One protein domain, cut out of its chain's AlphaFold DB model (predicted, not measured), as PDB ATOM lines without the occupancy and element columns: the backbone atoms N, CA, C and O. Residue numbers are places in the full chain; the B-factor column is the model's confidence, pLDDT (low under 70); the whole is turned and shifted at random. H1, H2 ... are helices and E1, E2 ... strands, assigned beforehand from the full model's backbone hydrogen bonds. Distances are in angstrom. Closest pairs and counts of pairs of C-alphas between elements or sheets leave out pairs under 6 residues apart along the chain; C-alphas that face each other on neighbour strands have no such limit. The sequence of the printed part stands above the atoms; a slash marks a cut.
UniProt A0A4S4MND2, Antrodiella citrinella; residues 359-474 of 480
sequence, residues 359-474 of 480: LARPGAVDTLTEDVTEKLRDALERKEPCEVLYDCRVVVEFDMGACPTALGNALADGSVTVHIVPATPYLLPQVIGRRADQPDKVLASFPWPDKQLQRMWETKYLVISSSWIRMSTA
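Overview. This is residues 359 to 474 of the 480 residues of a protein of Antrodiella citrinella (UniProt A0A4S4MND2). Two small three-stranded sheets, E1-E2-E6 and E3-E4-E5, make a sandwich, face to face with their strands crossed at 35 degrees. H1 and H2 sit together at one end of it, H3 lies far out at the other end between two links, and residues 360 to 365 of the opening stretch stick out as a tail. The printed part has 116 residues, with three named helices and six named strands in the order H1 E1 E2 H2 E3 E4 E5 H3 E6. Both sheets are antiparallel and the class is mixed, helices and strands. The whole is compact, with a radius of gyration of the C-alphas of 14.8 A and spans of 43 by 38 by 28 A.

Along the chain. Start at C-alpha 359 and pass residues 359 to 372, which hold no named element. Find C-alpha 373 at (-17.450, -43.174, -14.280); from there H1 runs to residue 382, 14.4 A. Next come E1, residues 386 to 390, 12.5 A, and E2, residues 394 to 398, 12.9 A. H2 is residues 405 to 412, 10.5 A. E3, residues 417 to 423, spans 17.7 A; E4, residues 428 to 434, 18.7 A; E5, residues 441 to 445, 11.1 A. H3, residues 451 to 456, spans 8.5 A. E6, residues 469 to 473, spans 13.8 A and ends with C-alpha 473 at (-11.698, -63.293, -20.752).

Arrangement. Look first at the sandwich, whose facing parts are 10.3 A centre to centre. In one sheet E2 is the inner strand: N 388 of E1 and O 396 are 2.9 A apart, and N 397 and O 470 of E6 2.8 A, within hydrogen-bond range. The other is a meander, each strand the antiparallel neighbour of the one before: look for N 421 of E3 and O 430 of E4 at 2.9 A, and N 431 of E4 and O 444 of E5 at 2.8 A. Residues 370 to 371 pair antiparallel with residues 419 to 420 of E3. H1 only grazes both sheets. It touches H2, with C-alphas 377 and 412 closest at 6.3 A, at a steep tilt of 68 degrees, only just short of about perpendicular, opposite ways. H2 only grazes the sheet of E3. H3 touches no helix and is on neither sheet. In H1, H2 and H3 every O i to N i+4 pair is within hydrogen-bond range.

Size, cuts and confidence. The C-alphas of Glu 381 and Met 456 are the two farthest apart, 43.8 A. The printed part has no cut. The link from H3 to E6, residues 457 to 468, is long. Confidence is under 70 at residues 359 to 365, 449, 456 and 458 to 460.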
ATOM      1  N   LEU A 359     -12.491 -41.799 -36.861       54.69
ATOM      2  CA  LEU A 359     -12.606 -41.055 -35.596       54.69
ATOM      3  C   LEU A 359     -12.316 -39.553 -35.740       54.69
ATOM      4  O   LEU A 359     -12.787 -38.761 -34.939       54.69
ATOM      5  N   ALA A 360     -11.597 -39.146 -36.790       53.41
ATOM      6  CA  ALA A 360     -11.362 -37.736 -37.110       53.41
ATOM      7  C   ALA A 360     -12.605 -37.002 -37.660       53.41
ATOM      8  O   ALA A 360     -12.541 -35.805 -37.935       53.41
ATOM      9  N   ARG A 361     -13.730 -37.703 -37.871       61.22
ATOM     10  CA  ARG A 361     -14.992 -37.081 -38.289       61.22
ATOM     11  C   ARG A 361     -15.705 -36.492 -37.063       61.22
ATOM     12  O   ARG A 361     -15.792 -37.189 -36.053       61.22
ATOM     13  N   PRO A 362     -16.269 -35.273 -37.144       48.12
ATOM     14  CA  PRO A 362     -17.088 -34.723 -36.066       48.12
ATOM     15  C   PRO A 362     -18.212 -35.695 -35.676       48.12
ATOM     16  O   PRO A 362     -18.934 -36.184 -36.545       48.12
ATOM     17  N   GLY A 363     -18.327 -36.010 -34.383       57.50
ATOM     18  CA  GLY A 363     -19.327 -36.945 -33.852       57.50
ATOM     19  C   GLY A 363     -18.974 -38.436 -33.958       57.50
ATOM     20  O   GLY A 363     -19.801 -39.279 -33.613       57.50
ATOM     21  N   ALA A 364     -17.773 -38.801 -34.420       56.16
ATOM     22  CA  ALA A 364     -17.340 -40.194 -34.419       56.16
ATOM     23  C   ALA A 364     -17.001 -40.668 -32.996       56.16
ATOM     24  O   ALA A 364     -16.065 -40.180 -32.367       56.16
ATOM     25  N   VAL A 365     -17.756 -41.649 -32.504       60.56
ATOM     26  CA  VAL A 365     -17.552 -42.246 -31.179       60.56
ATOM     27  C   VAL A 365     -16.455 -43.307 -31.256       60.56
ATOM     28  O   VAL A 365     -16.526 -44.220 -32.086       60.56
ATOM     29  N   ASP A 366     -15.450 -43.218 -30.382       70.38
ATOM     30  CA  ASP A 366     -14.497 -44.312 -30.199       70.38
ATOM     31  C   ASP A 366     -15.168 -45.470 -29.464       70.38
ATOM     32  O   ASP A 366     -15.295 -45.472 -28.247       70.38
ATOM     33  N   THR A 367     -15.573 -46.488 -30.221       72.56
ATOM     34  CA  THR A 367     -16.266 -47.672 -29.691       72.56
ATOM     35  C   THR A 367     -15.419 -48.525 -28.742       72.56
ATOM     36  O   THR A 367     -15.914 -49.529 -28.243       72.56
ATOM     37  N   LEU A 368     -14.135 -48.209 -28.566       86.25
ATOM     38  CA  LEU A 368     -13.221 -48.931 -27.677       86.25
ATOM     39  C   LEU A 368     -12.873 -48.161 -26.415       86.25
ATOM     40  O   LEU A 368     -12.207 -48.716 -25.551       86.25
ATOM     41  N   THR A 369     -13.255 -46.895 -26.326       90.12
ATOM     42  CA  THR A 369     -13.102 -46.140 -25.094       90.12
ATOM     43  C   THR A 369     -14.462 -46.132 -24.414       90.12
ATOM     44  O   THR A 369     -15.408 -45.547 -24.934       90.12
ATOM     45  N   GLU A 370     -14.577 -46.820 -23.281       91.38
ATOM     46  CA  GLU A 370     -15.801 -46.844 -22.478       91.38
ATOM     47  C   GLU A 370     -15.594 -45.995 -21.224       91.38
ATOM     48  O   GLU A 370     -14.723 -46.295 -20.405       91.38
ATOM     49  N   ASP A 371     -16.395 -44.941 -21.078       93.75
ATOM     50  CA  ASP A 371     -16.491 -44.191 -19.828       93.75
ATOM     51  C   ASP A 371     -17.363 -44.985 -18.849       93.75
ATOM     52  O   ASP A 371     -18.538 -45.261 -19.113       93.75
ATOM     53  N   VAL A 372     -16.772 -45.389 -17.727       95.56
ATOM     54  CA  VAL A 372     -17.444 -46.178 -16.686       95.56
ATOM     55  C   VAL A 372     -17.681 -45.361 -15.418       95.56
ATOM     56  O   VAL A 372     -18.100 -45.919 -14.407       95.56
ATOM     57  N   THR A 373     -17.445 -44.049 -15.459       95.81
ATOM     58  CA  THR A 373     -17.450 -43.174 -14.280       95.81
ATOM     59  C   THR A 373     -18.773 -43.233 -13.524       95.81
ATOM     60  O   THR A 373     -18.765 -43.551 -12.339       95.81
ATOM     61  N   GLU A 374     -19.907 -43.010 -14.195       95.00
ATOM     62  CA  GLU A 374     -21.221 -43.021 -13.529       95.00
ATOM     63  C   GLU A 374     -21.567 -44.406 -12.966       95.00
ATOM     64  O   GLU A 374     -22.010 -44.515 -11.828       95.00
ATOM     65  N   LYS A 375     -21.253 -45.487 -13.700       94.19
ATOM     66  CA  LYS A 375     -21.457 -46.862 -13.206       94.19
ATOM     67  C   LYS A 375     -20.679 -47.121 -11.914       94.19
ATOM     68  O   LYS A 375     -21.174 -47.811 -11.028       94.19
ATOM     69  N   LEU A 376     -19.456 -46.596 -11.821       95.69
ATOM     70  CA  LEU A 376     -18.624 -46.735 -10.628       95.69
ATOM     71  C   LEU A 376     -19.090 -45.835  -9.485       95.69
ATOM     72  O   LEU A 376     -19.002 -46.268  -8.339       95.69
ATOM     73  N   ARG A 377     -19.597 -44.625  -9.761       94.69
ATOM     74  CA  ARG A 377     -20.206 -43.766  -8.730       94.69
ATOM     75  C   ARG A 377     -21.434 -44.433  -8.121       94.69
ATOM     76  O   ARG A 377     -21.473 -44.607  -6.906       94.69
ATOM     77  N   ASP A 378     -22.351 -44.914  -8.956       94.31
ATOM     78  CA  ASP A 378     -23.545 -45.638  -8.510       94.31
ATOM     79  C   ASP A 378     -23.175 -46.863  -7.657       94.31
ATOM     80  O   ASP A 378     -23.765 -47.120  -6.605       94.31
ATOM     81  N   ALA A 379     -22.172 -47.630  -8.097       94.19
ATOM     82  CA  ALA A 379     -21.691 -48.804  -7.375       94.19
ATOM     83  C   ALA A 379     -21.001 -48.442  -6.049       94.19
ATOM     84  O   ALA A 379     -21.149 -49.163  -5.059       94.19
ATOM     85  N   LEU A 380     -20.281 -47.316  -6.002       92.56
ATOM     86  CA  LEU A 380     -19.650 -46.799  -4.787       92.56
ATOM     87  C   LEU A 380     -20.699 -46.401  -3.743       92.56
ATOM     88  O   LEU A 380     -20.563 -46.771  -2.577       92.56
ATOM     89  N   GLU A 381     -21.754 -45.698  -4.161       91.19
ATOM     90  CA  GLU A 381     -22.863 -45.295  -3.287       91.19
ATOM     91  C   GLU A 381     -23.586 -46.507  -2.692       91.19
ATOM     92  O   GLU A 381     -23.892 -46.534  -1.497       91.19
ATOM     93  N   ARG A 382     -23.807 -47.544  -3.507       91.94
ATOM     94  CA  ARG A 382     -24.471 -48.789  -3.087       91.94
ATOM     95  C   ARG A 382     -23.554 -49.761  -2.349       91.94
ATOM     96  O   ARG A 382     -24.052 -50.695  -1.727       91.94
ATOM     97  N   LYS A 383     -22.235 -49.543  -2.390       87.12
ATOM     98  CA  LYS A 383     -21.199 -50.473  -1.901       87.12
ATOM     99  C   LYS A 383     -21.309 -51.867  -2.531       87.12
ATOM    100  O   LYS A 383     -21.078 -52.878  -1.870       87.12
ATOM    101  N   GLU A 384     -21.657 -51.913  -3.810       91.94
ATOM    102  CA  GLU A 384     -21.812 -53.150  -4.577       91.94
ATOM    103  C   GLU A 384     -20.670 -53.295  -5.595       91.94
ATOM    104  O   GLU A 384     -20.126 -52.291  -6.062       91.94
ATOM    105  N   PRO A 385     -20.279 -54.528  -5.966       92.12
ATOM    106  CA  PRO A 385     -19.339 -54.731  -7.059       92.12
ATOM    107  C   PRO A 385     -19.937 -54.252  -8.390       92.12
ATOM    108  O   PRO A 385     -21.134 -54.401  -8.644       92.12
ATOM    109  N   CYS A 386     -19.088 -53.714  -9.264       93.38
ATOM    110  CA  CYS A 386     -19.476 -53.288 -10.608       93.38
ATOM    111  C   CYS A 386     -18.814 -54.184 -11.658       93.38
ATOM    112  O   CYS A 386     -17.613 -54.434 -11.599       93.38
ATOM    113  N   GLU A 387     -19.579 -54.639 -12.647       92.25
ATOM    114  CA  GLU A 387     -19.073 -55.455 -13.752       92.25
ATOM    115  C   GLU A 387     -19.304 -54.746 -15.085       92.25
ATOM    116  O   GLU A 387     -20.412 -54.290 -15.391       92.25
ATOM    117  N   VAL A 388     -18.263 -54.691 -15.911       92.12
ATOM    118  CA  VAL A 388     -18.320 -54.111 -17.253       92.12
ATOM    119  C   VAL A 388     -17.823 -55.128 -18.271       92.12
ATOM    120  O   VAL A 388     -16.686 -55.591 -18.214       92.12
ATOM    121  N   LEU A 389     -18.683 -55.474 -19.230       91.31
ATOM    122  CA  LEU A 389     -18.320 -56.334 -20.352       91.31
ATOM    123  C   LEU A 389     -17.723 -55.486 -21.482       91.31
ATOM    124  O   LEU A 389     -18.435 -55.002 -22.361       91.31
ATOM    125  N   TYR A 390     -16.402 -55.354 -21.473       91.50
ATOM    126  CA  TYR A 390     -15.651 -54.603 -22.466       91.50
ATOM    127  C   TYR A 390     -15.540 -55.371 -23.791       91.50
ATOM    128  O   TYR A 390     -15.043 -56.506 -23.849       91.50
ATOM    129  N   ASP A 391     -15.992 -54.735 -24.878       89.12
ATOM    130  CA  ASP A 391     -15.858 -55.218 -26.263       89.12
ATOM    131  C   ASP A 391     -16.428 -56.640 -26.480       89.12
ATOM    132  O   ASP A 391     -15.960 -57.385 -27.337       89.12
ATOM    133  N   CYS A 392     -17.396 -57.062 -25.649       90.00
ATOM    134  CA  CYS A 392     -17.928 -58.436 -25.584       90.00
ATOM    135  C   CYS A 392     -16.851 -59.536 -25.443       90.00
ATOM    136  O   CYS A 392     -17.092 -60.691 -25.816       90.00
ATOM    137  N   ARG A 393     -15.644 -59.204 -24.972       90.69
ATOM    138  CA  ARG A 393     -14.489 -60.123 -24.923       90.69
ATOM    139  C   ARG A 393     -13.848 -60.196 -23.547       90.69
ATOM    140  O   ARG A 393     -13.288 -61.240 -23.215       90.69
ATOM    141  N   VAL A 394     -13.921 -59.126 -22.762       92.12
ATOM    142  CA  VAL A 394     -13.281 -59.042 -21.448       92.12
ATOM    143  C   VAL A 394     -14.294 -58.581 -20.415       92.12
ATOM    144  O   VAL A 394     -14.971 -57.580 -20.623       92.12
ATOM    145  N   VAL A 395     -14.377 -59.299 -19.303       93.31
ATOM    146  CA  VAL A 395     -15.079 -58.839 -18.104       93.31
ATOM    147  C   VAL A 395     -14.098 -58.012 -17.291       93.31
ATOM    148  O   VAL A 395     -12.977 -58.460 -17.045       93.31
ATOM    149  N   VAL A 396     -14.503 -56.806 -16.908       95.50
ATOM    150  CA  VAL A 396     -13.786 -55.947 -15.966       95.50
ATOM    151  C   VAL A 396     -14.637 -55.843 -14.707       95.50
ATOM    152  O   VAL A 396     -15.719 -55.258 -14.733       95.50
ATOM    153  N   GLU A 397     -14.159 -56.453 -13.633       95.69
ATOM    154  CA  GLU A 397     -14.794 -56.475 -12.318       95.69
ATOM    155  C   GLU A 397     -14.138 -55.415 -11.432       95.69
ATOM    156  O   GLU A 397     -12.908 -55.363 -11.320       95.69
ATOM    157  N   PHE A 398     -14.961 -54.595 -10.788       96.50
ATOM    158  CA  PHE A 398     -14.555 -53.577  -9.833       96.50
ATOM    159  C   PHE A 398     -15.105 -53.936  -8.453       96.50
ATOM    160  O   PHE A 398     -16.317 -53.910  -8.228       96.50
ATOM    161  N   ASP A 399     -14.211 -54.262  -7.524       95.50
ATOM    162  CA  ASP A 399     -14.541 -54.456  -6.115       95.50
ATOM    163  C   ASP A 399     -14.529 -53.099  -5.408       95.50
ATOM    164  O   ASP A 399     -13.485 -52.579  -5.006       95.50
ATOM    165  N   MET A 400     -15.713 -52.508  -5.259       93.50
ATOM    166  CA  MET A 400     -15.851 -51.192  -4.640       93.50
ATOM    167  C   MET A 400     -15.489 -51.197  -3.148       93.50
ATOM    168  O   MET A 400     -15.125 -50.147  -2.621       93.50
ATOM    169  N   GLY A 401     -15.496 -52.359  -2.482       90.94
ATOM    170  CA  GLY A 401     -15.033 -52.505  -1.099       90.94
ATOM    171  C   GLY A 401     -13.512 -52.410  -0.955       90.94
ATOM    172  O   GLY A 401     -13.017 -51.969   0.082       90.94
ATOM    173  N   ALA A 402     -12.767 -52.762  -2.005       92.75
ATOM    174  CA  ALA A 402     -11.309 -52.652  -2.065       92.75
ATOM    175  C   ALA A 402     -10.818 -51.364  -2.763       92.75
ATOM    176  O   ALA A 402      -9.605 -51.164  -2.906       92.75
ATOM    177  N   CYS A 403     -11.732 -50.498  -3.218       93.62
ATOM    178  CA  CYS A 403     -11.397 -49.270  -3.934       93.62
ATOM    179  C   CYS A 403     -10.590 -48.303  -3.038       93.62
ATOM    180  O   CYS A 403     -11.010 -48.006  -1.916       93.62
ATOM    181  N   PRO A 404      -9.442 -47.764  -3.502       94.81
ATOM    182  CA  PRO A 404      -8.654 -46.816  -2.721       94.81
ATOM    183  C   PRO A 404      -9.467 -45.578  -2.324       94.81
ATOM    184  O   PRO A 404     -10.008 -44.891  -3.190       94.81
ATOM    185  N   THR A 405      -9.474 -45.221  -1.036       93.56
ATOM    186  CA  THR A 405     -10.286 -44.113  -0.492       93.56
ATOM    187  C   THR A 405     -10.074 -42.790  -1.231       93.56
ATOM    188  O   THR A 405     -11.032 -42.095  -1.547       93.56
ATOM    189  N   ALA A 406      -8.826 -42.459  -1.581       93.31
ATOM    190  CA  ALA A 406      -8.515 -41.241  -2.329       93.31
ATOM    191  C   ALA A 406      -9.117 -41.230  -3.746       93.31
ATOM    192  O   ALA A 406      -9.466 -40.167  -4.254       93.31
ATOM    193  N   LEU A 407      -9.229 -42.397  -4.391       92.81
ATOM    194  CA  LEU A 407      -9.881 -42.522  -5.692       92.81
ATOM    195  C   LEU A 407     -11.405 -42.495  -5.543       92.81
ATOM    196  O   LEU A 407     -12.056 -41.827  -6.335       92.81
ATOM    197  N   GLY A 408     -11.957 -43.164  -4.527       92.62
ATOM    198  CA  GLY A 408     -13.389 -43.119  -4.217       92.62
ATOM    199  C   GLY A 408     -13.885 -41.693  -3.960       92.62
ATOM    200  O   GLY A 408     -14.851 -41.263  -4.582       92.62
ATOM    201  N   ASN A 409     -13.166 -40.922  -3.138       94.00
ATOM    202  CA  ASN A 409     -13.481 -39.510  -2.892       94.00
ATOM    203  C   ASN A 409     -13.406 -38.681  -4.183       94.00
ATOM    204  O   ASN A 409     -14.312 -37.906  -4.464       94.00
ATOM    205  N   ALA A 410     -12.366 -38.905  -4.995       93.94
ATOM    206  CA  ALA A 410     -12.178 -38.206  -6.264       93.94
ATOM    207  C   ALA A 410     -13.221 -38.576  -7.342       93.94
ATOM    208  O   ALA A 410     -13.466 -37.819  -8.279       93.94
ATOM    209  N   LEU A 411     -13.806 -39.772  -7.258       93.62
ATOM    210  CA  LEU A 411     -14.928 -40.177  -8.104       93.62
ATOM    211  C   LEU A 411     -16.217 -39.487  -7.665       93.62
ATOM    212  O   LEU A 411     -16.968 -39.026  -8.523       93.62
ATOM    213  N   ALA A 412     -16.452 -39.410  -6.353       91.38
ATOM    214  CA  ALA A 412     -17.642 -38.805  -5.762       91.38
ATOM    215  C   ALA A 412     -17.697 -37.281  -5.965       91.38
ATOM    216  O   ALA A 412     -18.759 -36.746  -6.264       91.38
ATOM    217  N   ASP A 413     -16.562 -36.583  -5.858       92.62
ATOM    218  CA  ASP A 413     -16.479 -35.132  -6.093       92.62
ATOM    219  C   ASP A 413     -16.342 -34.745  -7.580       92.62
ATOM    220  O   ASP A 413     -16.339 -33.562  -7.922       92.62
ATOM    221  N   GLY A 414     -16.237 -35.736  -8.473       91.94
ATOM    222  CA  GLY A 414     -16.115 -35.538  -9.918       91.94
ATOM    223  C   GLY A 414     -14.731 -35.087 -10.396       91.94
ATOM    224  O   GLY A 414     -14.570 -34.798 -11.582       91.94
ATOM    225  N   SER A 415     -13.718 -35.049  -9.526       93.19
ATOM    226  CA  SER A 415     -12.347 -34.662  -9.891       93.19
ATOM    227  C   SER A 415     -11.613 -35.707 -10.737       93.19
ATOM    228  O   SER A 415     -10.619 -35.379 -11.393       93.19
ATOM    229  N   VAL A 416     -12.085 -36.961 -10.748       95.62
ATOM    230  CA  VAL A 416     -11.589 -38.049 -11.603       95.62
ATOM    231  C   VAL A 416     -12.716 -38.656 -12.434       95.62
ATOM    232  O   VAL A 416     -13.796 -38.947 -11.926       95.62
ATOM    233  N   THR A 417     -12.412 -38.959 -13.698       96.38
ATOM    234  CA  THR A 417     -13.209 -39.880 -14.527       96.38
ATOM    235  C   THR A 417     -12.431 -41.167 -14.783       96.38
ATOM    236  O   THR A 417     -11.198 -41.147 -14.873       96.38
ATOM    237  N   VAL A 418     -13.125 -42.299 -14.880       96.88
ATOM    238  CA  VAL A 418     -12.517 -43.614 -15.116       96.88
ATOM    239  C   VAL A 418     -12.971 -44.157 -16.458       96.88
ATOM    240  O   VAL A 418     -14.163 -44.256 -16.741       96.88
ATOM    241  N   HIS A 419     -11.991 -44.541 -17.270       96.12
ATOM    242  CA  HIS A 419     -12.203 -45.022 -18.629       96.12
ATOM    243  C   HIS A 419     -11.538 -46.382 -18.809       96.12
ATOM    244  O   HIS A 419     -10.439 -46.621 -18.300       96.12
ATOM    245  N   ILE A 420     -12.177 -47.256 -19.579       95.44
ATOM    246  CA  ILE A 420     -11.550 -48.453 -20.136       95.44
ATOM    247  C   ILE A 420     -11.103 -48.102 -21.552       95.44
ATOM    248  O   ILE A 420     -11.930 -47.739 -22.385       95.44
ATOM    249  N   VAL A 421      -9.804 -48.199 -21.823       92.44
ATOM    250  CA  VAL A 421      -9.196 -47.841 -23.113       92.44
ATOM    251  C   VAL A 421      -8.447 -49.026 -23.725       92.44
ATOM    252  O   VAL A 421      -7.945 -49.889 -22.995       92.44
ATOM    253  N   PRO A 422      -8.312 -49.095 -25.061       90.38
ATOM    254  CA  PRO A 422      -7.514 -50.127 -25.698       90.38
ATOM    255  C   PRO A 422      -6.018 -49.827 -25.527       90.38
ATOM    256  O   PRO A 422      -5.514 -48.794 -25.962       90.38
ATOM    257  N   ALA A 423      -5.280 -50.781 -24.978       84.50
ATOM    258  CA  ALA A 423      -3.828 -50.783 -24.900       84.50
ATOM    259  C   ALA A 423      -3.228 -51.835 -25.848       84.50
ATOM    260  O   ALA A 423      -3.856 -52.843 -26.183       84.50
ATOM    261  N   THR A 424      -1.958 -51.637 -26.222       79.94
ATOM    262  CA  THR A 424      -1.163 -52.511 -27.115       79.94
ATOM    263  C   THR A 424      -1.669 -52.601 -28.566       79.94
ATOM    264  O   THR A 424      -2.799 -52.224 -28.877       79.94
ATOM    265  N   PRO A 425      -0.872 -53.172 -29.491       80.81
ATOM    266  CA  PRO A 425      -1.335 -53.488 -30.844       80.81
ATOM    267  C   PRO A 425      -2.486 -54.511 -30.930       80.81
ATOM    268  O   PRO A 425      -3.092 -54.613 -32.002       80.81
ATOM    269  N   TYR A 426      -2.773 -55.249 -29.846       84.81
ATOM    270  CA  TYR A 426      -3.811 -56.294 -29.762       84.81
ATOM    271  C   TYR A 426      -5.080 -55.838 -29.042       84.81
ATOM    272  O   TYR A 426      -6.045 -56.596 -28.967       84.81
ATOM    273  N   LEU A 427      -5.106 -54.580 -28.585       88.06
ATOM    274  CA  LEU A 427      -6.318 -53.899 -28.132       88.06
ATOM    275  C   LEU A 427      -6.916 -54.574 -26.889       88.06
ATOM    276  O   LEU A 427      -8.127 -54.793 -26.795       88.06
ATOM    277  N   LEU A 428      -6.026 -54.926 -25.962       88.88
ATOM    278  CA  LEU A 428      -6.360 -55.397 -24.622       88.88
ATOM    279  C   LEU A 428      -6.797 -54.205 -23.770       88.88
ATOM    280  O   LEU A 428      -6.201 -53.139 -23.914       88.88
ATOM    281  N   PRO A 429      -7.797 -54.341 -22.890       92.69
ATOM    282  CA  PRO A 429      -8.233 -53.221 -22.075       92.69
ATOM    283  C   PRO A 429      -7.173 -52.791 -21.060       92.69
ATOM    284  O   PRO A 429      -6.388 -53.588 -20.534       92.69
ATOM    285  N   GLN A 430      -7.195 -51.502 -20.764       93.75
ATOM    286  CA  GLN A 430      -6.493 -50.875 -19.662       93.75
ATOM    287  C   GLN A 430      -7.458 -49.892 -19.002       93.75
ATOM    288  O   GLN A 430      -8.138 -49.137 -19.691       93.75
ATOM    289  N   VAL A 431      -7.540 -49.924 -17.676       96.56
ATOM    290  CA  VAL A 431      -8.352 -48.978 -16.910       96.56
ATOM    291  C   VAL A 431      -7.470 -47.804 -16.532       96.56
ATOM    292  O   VAL A 431      -6.399 -47.988 -15.944       96.56
ATOM    293  N   ILE A 432      -7.929 -46.604 -16.856       96.25
ATOM    294  CA  ILE A 432      -7.232 -45.351 -16.584       96.25
ATOM    295  C   ILE A 432      -8.124 -44.401 -15.781       96.25
ATOM    296  O   ILE A 432      -9.344 -44.410 -15.926       96.25
ATOM    297  N   GLY A 433      -7.505 -43.576 -14.942       96.19
ATOM    298  CA  GLY A 433      -8.132 -42.422 -14.307       96.19
ATOM    299  C   GLY A 433      -7.644 -41.138 -14.972       96.19
ATOM    300  O   GLY A 433      -6.432 -40.946 -15.104       96.19
ATOM    301  N   ARG A 434      -8.570 -40.263 -15.368       95.81
ATOM    302  CA  ARG A 434      -8.283 -38.945 -15.948       95.81
ATOM    303  C   ARG A 434      -8.648 -37.837 -14.973       95.81
ATOM    304  O   ARG A 434      -9.709 -37.896 -14.355       95.81
ATOM    305  N   ARG A 435      -7.789 -36.824 -14.874       94.31
ATOM    306  CA  ARG A 435      -8.022 -35.574 -14.133       94.31
ATOM    307  C   ARG A 435      -7.807 -34.404 -15.081       94.31
ATOM    308  O   ARG A 435      -6.996 -34.519 -16.000       94.31
ATOM    309  N   ALA A 436      -8.497 -33.291 -14.845       85.81
ATOM    310  CA  ALA A 436      -8.160 -32.044 -15.522       85.81
ATOM    311  C   ALA A 436      -6.675 -31.726 -15.255       85.81
ATOM    312  O   ALA A 436      -6.218 -31.796 -14.113       85.81
ATOM    313  N   ASP A 437      -5.917 -31.473 -16.321       86.81
ATOM    314  CA  ASP A 437      -4.518 -31.021 -16.285       86.81
ATOM    315  C   ASP A 437      -3.469 -32.017 -15.747       86.81
ATOM    316  O   ASP A 437      -2.350 -31.625 -15.408       86.81
ATOM    317  N   GLN A 438      -3.773 -33.319 -15.709       91.00
ATOM    318  CA  GLN A 438      -2.787 -34.366 -15.396       91.00
ATOM    319  C   GLN A 438      -2.756 -35.454 -16.474       91.00
ATOM    320  O   GLN A 438      -3.782 -35.723 -17.101       91.00
ATOM    321  N   PRO A 439      -1.604 -36.117 -16.694       90.88
ATOM    322  CA  PRO A 439      -1.550 -37.268 -17.586       90.88
ATOM    323  C   PRO A 439      -2.421 -38.415 -17.061       90.88
ATOM    324  O   PRO A 439      -2.479 -38.662 -15.853       90.88
ATOM    325  N   ASP A 440      -3.045 -39.150 -17.985       92.81
ATOM    326  CA  ASP A 440      -3.851 -40.335 -17.687       92.81
ATOM    327  C   ASP A 440      -3.065 -41.314 -16.795       92.81
ATOM    328  O   ASP A 440      -1.975 -41.784 -17.145       92.81
ATOM    329  N   LYS A 441      -3.626 -41.649 -15.629       94.25
ATOM    330  CA  LYS A 441      -3.021 -42.599 -14.692       94.25
ATOM    331  C   LYS A 441      -3.574 -43.991 -14.945       94.25
ATOM    332  O   LYS A 441      -4.770 -44.216 -14.779       94.25
ATOM    333  N   VAL A 442      -2.711 -44.956 -15.253       94.44
ATOM    334  CA  VAL A 442      -3.128 -46.360 -15.352       94.44
ATOM    335  C   VAL A 442      -3.455 -46.914 -13.966       94.44
ATOM    336  O   VAL A 442      -2.605 -46.924 -13.077       94.44
ATOM    337  N   LEU A 443      -4.690 -47.382 -13.797       95.62
ATOM    338  CA  LEU A 443      -5.195 -47.993 -12.567       95.62
ATOM    339  C   LEU A 443      -5.040 -49.518 -12.596       95.62
ATOM    340  O   LEU A 443      -4.721 -50.118 -11.574       95.62
ATOM    341  N   ALA A 444      -5.240 -50.138 -13.761       95.50
ATOM    342  CA  ALA A 444      -5.020 -51.565 -13.977       95.50
ATOM    343  C   ALA A 444      -4.814 -51.871 -15.464       95.50
ATOM    344  O   ALA A 444      -5.412 -51.229 -16.329       95.50
ATOM    345  N   SER A 445      -4.020 -52.894 -15.764       93.06
ATOM    346  CA  SER A 445      -3.858 -53.447 -17.114       93.06
ATOM    347  C   SER A 445      -4.396 -54.878 -17.153       93.06
ATOM    348  O   SER A 445      -4.253 -55.609 -16.171       93.06
ATOM    349  N   PHE A 446      -4.945 -55.307 -18.291       92.00
ATOM    350  CA  PHE A 446      -5.307 -56.709 -18.511       92.00
ATOM    351  C   PHE A 446      -4.135 -57.654 -18.166       92.00
ATOM    352  O   PHE A 446      -2.991 -57.383 -18.541       92.00
ATOM    353  N   PRO A 447      -4.362 -58.770 -17.457       87.19
ATOM    354  CA  PRO A 447      -3.281 -59.672 -17.088       87.19
ATOM    355  C   PRO A 447      -2.715 -60.388 -18.323       87.19
ATOM    356  O   PRO A 447      -3.418 -61.095 -19.038       87.19
ATOM    357  N   TRP A 448      -1.409 -60.244 -18.553       79.50
ATOM    358  CA  TRP A 448      -0.664 -61.012 -19.558       79.50
ATOM    359  C   TRP A 448       0.552 -61.663 -18.884       79.50
ATOM    360  O   TRP A 448       1.654 -61.127 -18.965       79.50
ATOM    361  N   PRO A 449       0.382 -62.788 -18.172       62.81
ATOM    362  CA  PRO A 449       1.410 -63.301 -17.263       62.81
ATOM    363  C   PRO A 449       2.615 -63.948 -17.967       62.81
ATOM    364  O   PRO A 449       3.705 -64.000 -17.396       62.81
ATOM    365  N   ASP A 450       2.459 -64.407 -19.210       74.06
ATOM    366  CA  ASP A 450       3.528 -65.099 -19.927       74.06
ATOM    367  C   ASP A 450       4.566 -64.121 -20.515       74.06
ATOM    368  O   ASP A 450       4.424 -63.587 -21.622       74.06
ATOM    369  N   LYS A 451       5.649 -63.897 -19.759       71.62
ATOM    370  CA  LYS A 451       6.795 -63.070 -20.174       71.62
ATOM    371  C   LYS A 451       7.510 -63.619 -21.414       71.62
ATOM    372  O   LYS A 451       8.126 -62.832 -22.134       71.62
ATOM    373  N   GLN A 452       7.472 -64.928 -21.667       70.00
ATOM    374  CA  GLN A 452       8.058 -65.524 -22.869       70.00
ATOM    375  C   GLN A 452       7.220 -65.154 -24.094       70.00
ATOM    376  O   GLN A 452       7.783 -64.715 -25.099       70.00
ATOM    377  N   LEU A 453       5.891 -65.194 -23.979       73.31
ATOM    378  CA  LEU A 453       4.993 -64.715 -25.032       73.31
ATOM    379  C   LEU A 453       5.097 -63.210 -25.255       73.31
ATOM    380  O   LEU A 453       5.181 -62.779 -26.400       73.31
ATOM    381  N   GLN A 454       5.176 -62.390 -24.207       71.75
ATOM    382  CA  GLN A 454       5.374 -60.946 -24.395       71.75
ATOM    383  C   GLN A 454       6.658 -60.629 -25.178       71.75
ATOM    384  O   GLN A 454       6.653 -59.762 -26.054       71.75
ATOM    385  N   ARG A 455       7.750 -61.354 -24.889       72.00
ATOM    386  CA  ARG A 455       9.023 -61.237 -25.619       72.00
ATOM    387  C   ARG A 455       8.896 -61.712 -27.061       72.00
ATOM    388  O   ARG A 455       9.384 -61.030 -27.953       72.00
ATOM    389  N   MET A 456       8.234 -62.846 -27.283       68.94
ATOM    390  CA  MET A 456       7.986 -63.399 -28.618       68.94
ATOM    391  C   MET A 456       7.206 -62.430 -29.507       68.94
ATOM    392  O   MET A 456       7.476 -62.346 -30.701       68.94
ATOM    393  N   TRP A 457       6.274 -61.688 -28.908       73.75
ATOM    394  CA  TRP A 457       5.434 -60.711 -29.591       73.75
ATOM    395  C   TRP A 457       5.976 -59.270 -29.490       73.75
ATOM    396  O   TRP A 457       5.241 -58.326 -29.778       73.75
ATOM    397  N   GLU A 458       7.234 -59.100 -29.055       67.06
ATOM    398  CA  GLU A 458       7.982 -57.831 -28.934       67.06
ATOM    399  C   GLU A 458       7.188 -56.670 -28.310       67.06
ATOM    400  O   GLU A 458       7.396 -55.491 -28.609       67.06
ATOM    401  N   THR A 459       6.252 -56.983 -27.416       66.69
ATOM    402  CA  THR A 459       5.324 -55.987 -26.884       66.69
ATOM    403  C   THR A 459       5.804 -55.529 -25.517       66.69
ATOM    404  O   THR A 459       5.813 -56.297 -24.556       66.69
ATOM    405  N   LYS A 460       6.183 -54.249 -25.408       66.81
ATOM    406  CA  LYS A 460       6.412 -53.591 -24.114       66.81
ATOM    407  C   LYS A 460       5.058 -53.366 -23.435       66.81
ATOM    408  O   LYS A 460       4.457 -52.309 -23.592       66.81
ATOM    409  N   TYR A 461       4.555 -54.382 -22.740       71.88
ATOM    410  CA  TYR A 461       3.297 -54.313 -22.001       71.88
ATOM    411  C   TYR A 461       3.554 -54.413 -20.500       71.88
ATOM    412  O   TYR A 461       3.973 -55.454 -19.998       71.88
ATOM    413  N   LEU A 462       3.320 -53.314 -19.783       76.62
ATOM    414  CA  LEU A 462       3.426 -53.301 -18.330       76.62
ATOM    415  C   LEU A 462       2.101 -53.773 -17.724       76.62
ATOM    416  O   LEU A 462       1.079 -53.083 -17.799       76.62
ATOM    417  N   VAL A 463       2.132 -54.959 -17.121       81.38
ATOM    418  CA  VAL A 463       1.003 -55.492 -16.357       81.38
ATOM    419  C   VAL A 463       0.961 -54.765 -15.015       81.38
ATOM    420  O   VAL A 463       1.836 -54.956 -14.175       81.38
ATOM    421  N   ILE A 464      -0.046 -53.912 -14.842       86.25
ATOM    422  CA  ILE A 464      -0.333 -53.215 -13.590       86.25
ATOM    423  C   ILE A 464      -1.478 -53.965 -12.919       86.25
ATOM    424  O   ILE A 464      -2.608 -53.941 -13.408       86.25
ATOM    425  N   SER A 465      -1.165 -54.664 -11.830       87.69
ATOM    426  CA  SER A 465      -2.156 -55.331 -10.990       87.69
ATOM    427  C   SER A 465      -2.839 -54.331 -10.065       87.69
ATOM    428  O   SER A 465      -2.199 -53.413  -9.555       87.69
ATOM    429  N   SER A 466      -4.115 -54.568  -9.792       91.44
ATOM    430  CA  SER A 466      -4.912 -53.805  -8.839       91.44
ATOM    431  C   SER A 466      -5.545 -54.758  -7.827       91.44
ATOM    432  O   SER A 466      -5.873 -55.892  -8.171       91.44
ATOM    433  N   SER A 467      -5.717 -54.304  -6.586       92.50
ATOM    434  CA  SER A 467      -6.449 -55.045  -5.550       92.50
ATOM    435  C   SER A 467      -7.964 -55.009  -5.749       92.50
ATOM    436  O   SER A 467      -8.657 -55.855  -5.202       92.50
ATOM    437  N   TRP A 468      -8.466 -54.042  -6.519       94.62
ATOM    438  CA  TRP A 468      -9.896 -53.754  -6.658       94.62
ATOM    439  C   TRP A 468     -10.395 -53.818  -8.103       94.62
ATOM    440  O   TRP A 468     -11.578 -53.630  -8.345       94.62
ATOM    441  N   ILE A 469      -9.504 -54.072  -9.068       96.50
ATOM    442  CA  ILE A 469      -9.869 -54.274 -10.473       96.50
ATOM    443  C   ILE A 469      -9.344 -55.633 -10.912       96.50
ATOM    444  O   ILE A 469      -8.131 -55.866 -10.898       96.50
ATOM    445  N   ARG A 470     -10.245 -56.497 -11.374       95.31
ATOM    446  CA  ARG A 470      -9.909 -57.775 -12.002       95.31
ATOM    447  C   ARG A 470     -10.391 -57.777 -13.447       95.31
ATOM    448  O   ARG A 470     -11.448 -57.247 -13.760       95.31
ATOM    449  N   MET A 471      -9.600 -58.369 -14.338       94.56
ATOM    450  CA  MET A 471      -9.992 -58.557 -15.735       94.56
ATOM    451  C   MET A 471      -9.840 -60.018 -16.129       94.56
ATOM    452  O   MET A 471      -8.802 -60.626 -15.855       94.56
ATOM    453  N   SER A 472     -10.849 -60.567 -16.798       91.38
ATOM    454  CA  SER A 472     -10.873 -61.955 -17.262       91.38
ATOM    455  C   SER A 472     -11.472 -62.045 -18.666       91.38
ATOM    456  O   SER A 472     -12.217 -61.172 -19.114       91.38
ATOM    457  N   THR A 473     -11.107 -63.077 -19.427       88.94
ATOM    458  CA  THR A 473     -11.698 -63.293 -20.752       88.94
ATOM    459  C   THR A 473     -13.119 -63.823 -20.610       88.94
ATOM    460  O   THR A 473     -13.326 -64.855 -19.980       88.94
ATOM    461  N   ALA A 474     -14.076 -63.187 -21.283       84.00
ATOM    462  CA  ALA A 474     -15.469 -63.630 -21.330       84.00
ATOM    463  C   ALA A 474     -15.709 -64.775 -22.334       84.00
ATOM    464  O   ALA A 474     -16.850 -65.172 -22.542       84.00
TER     465      ALA A 474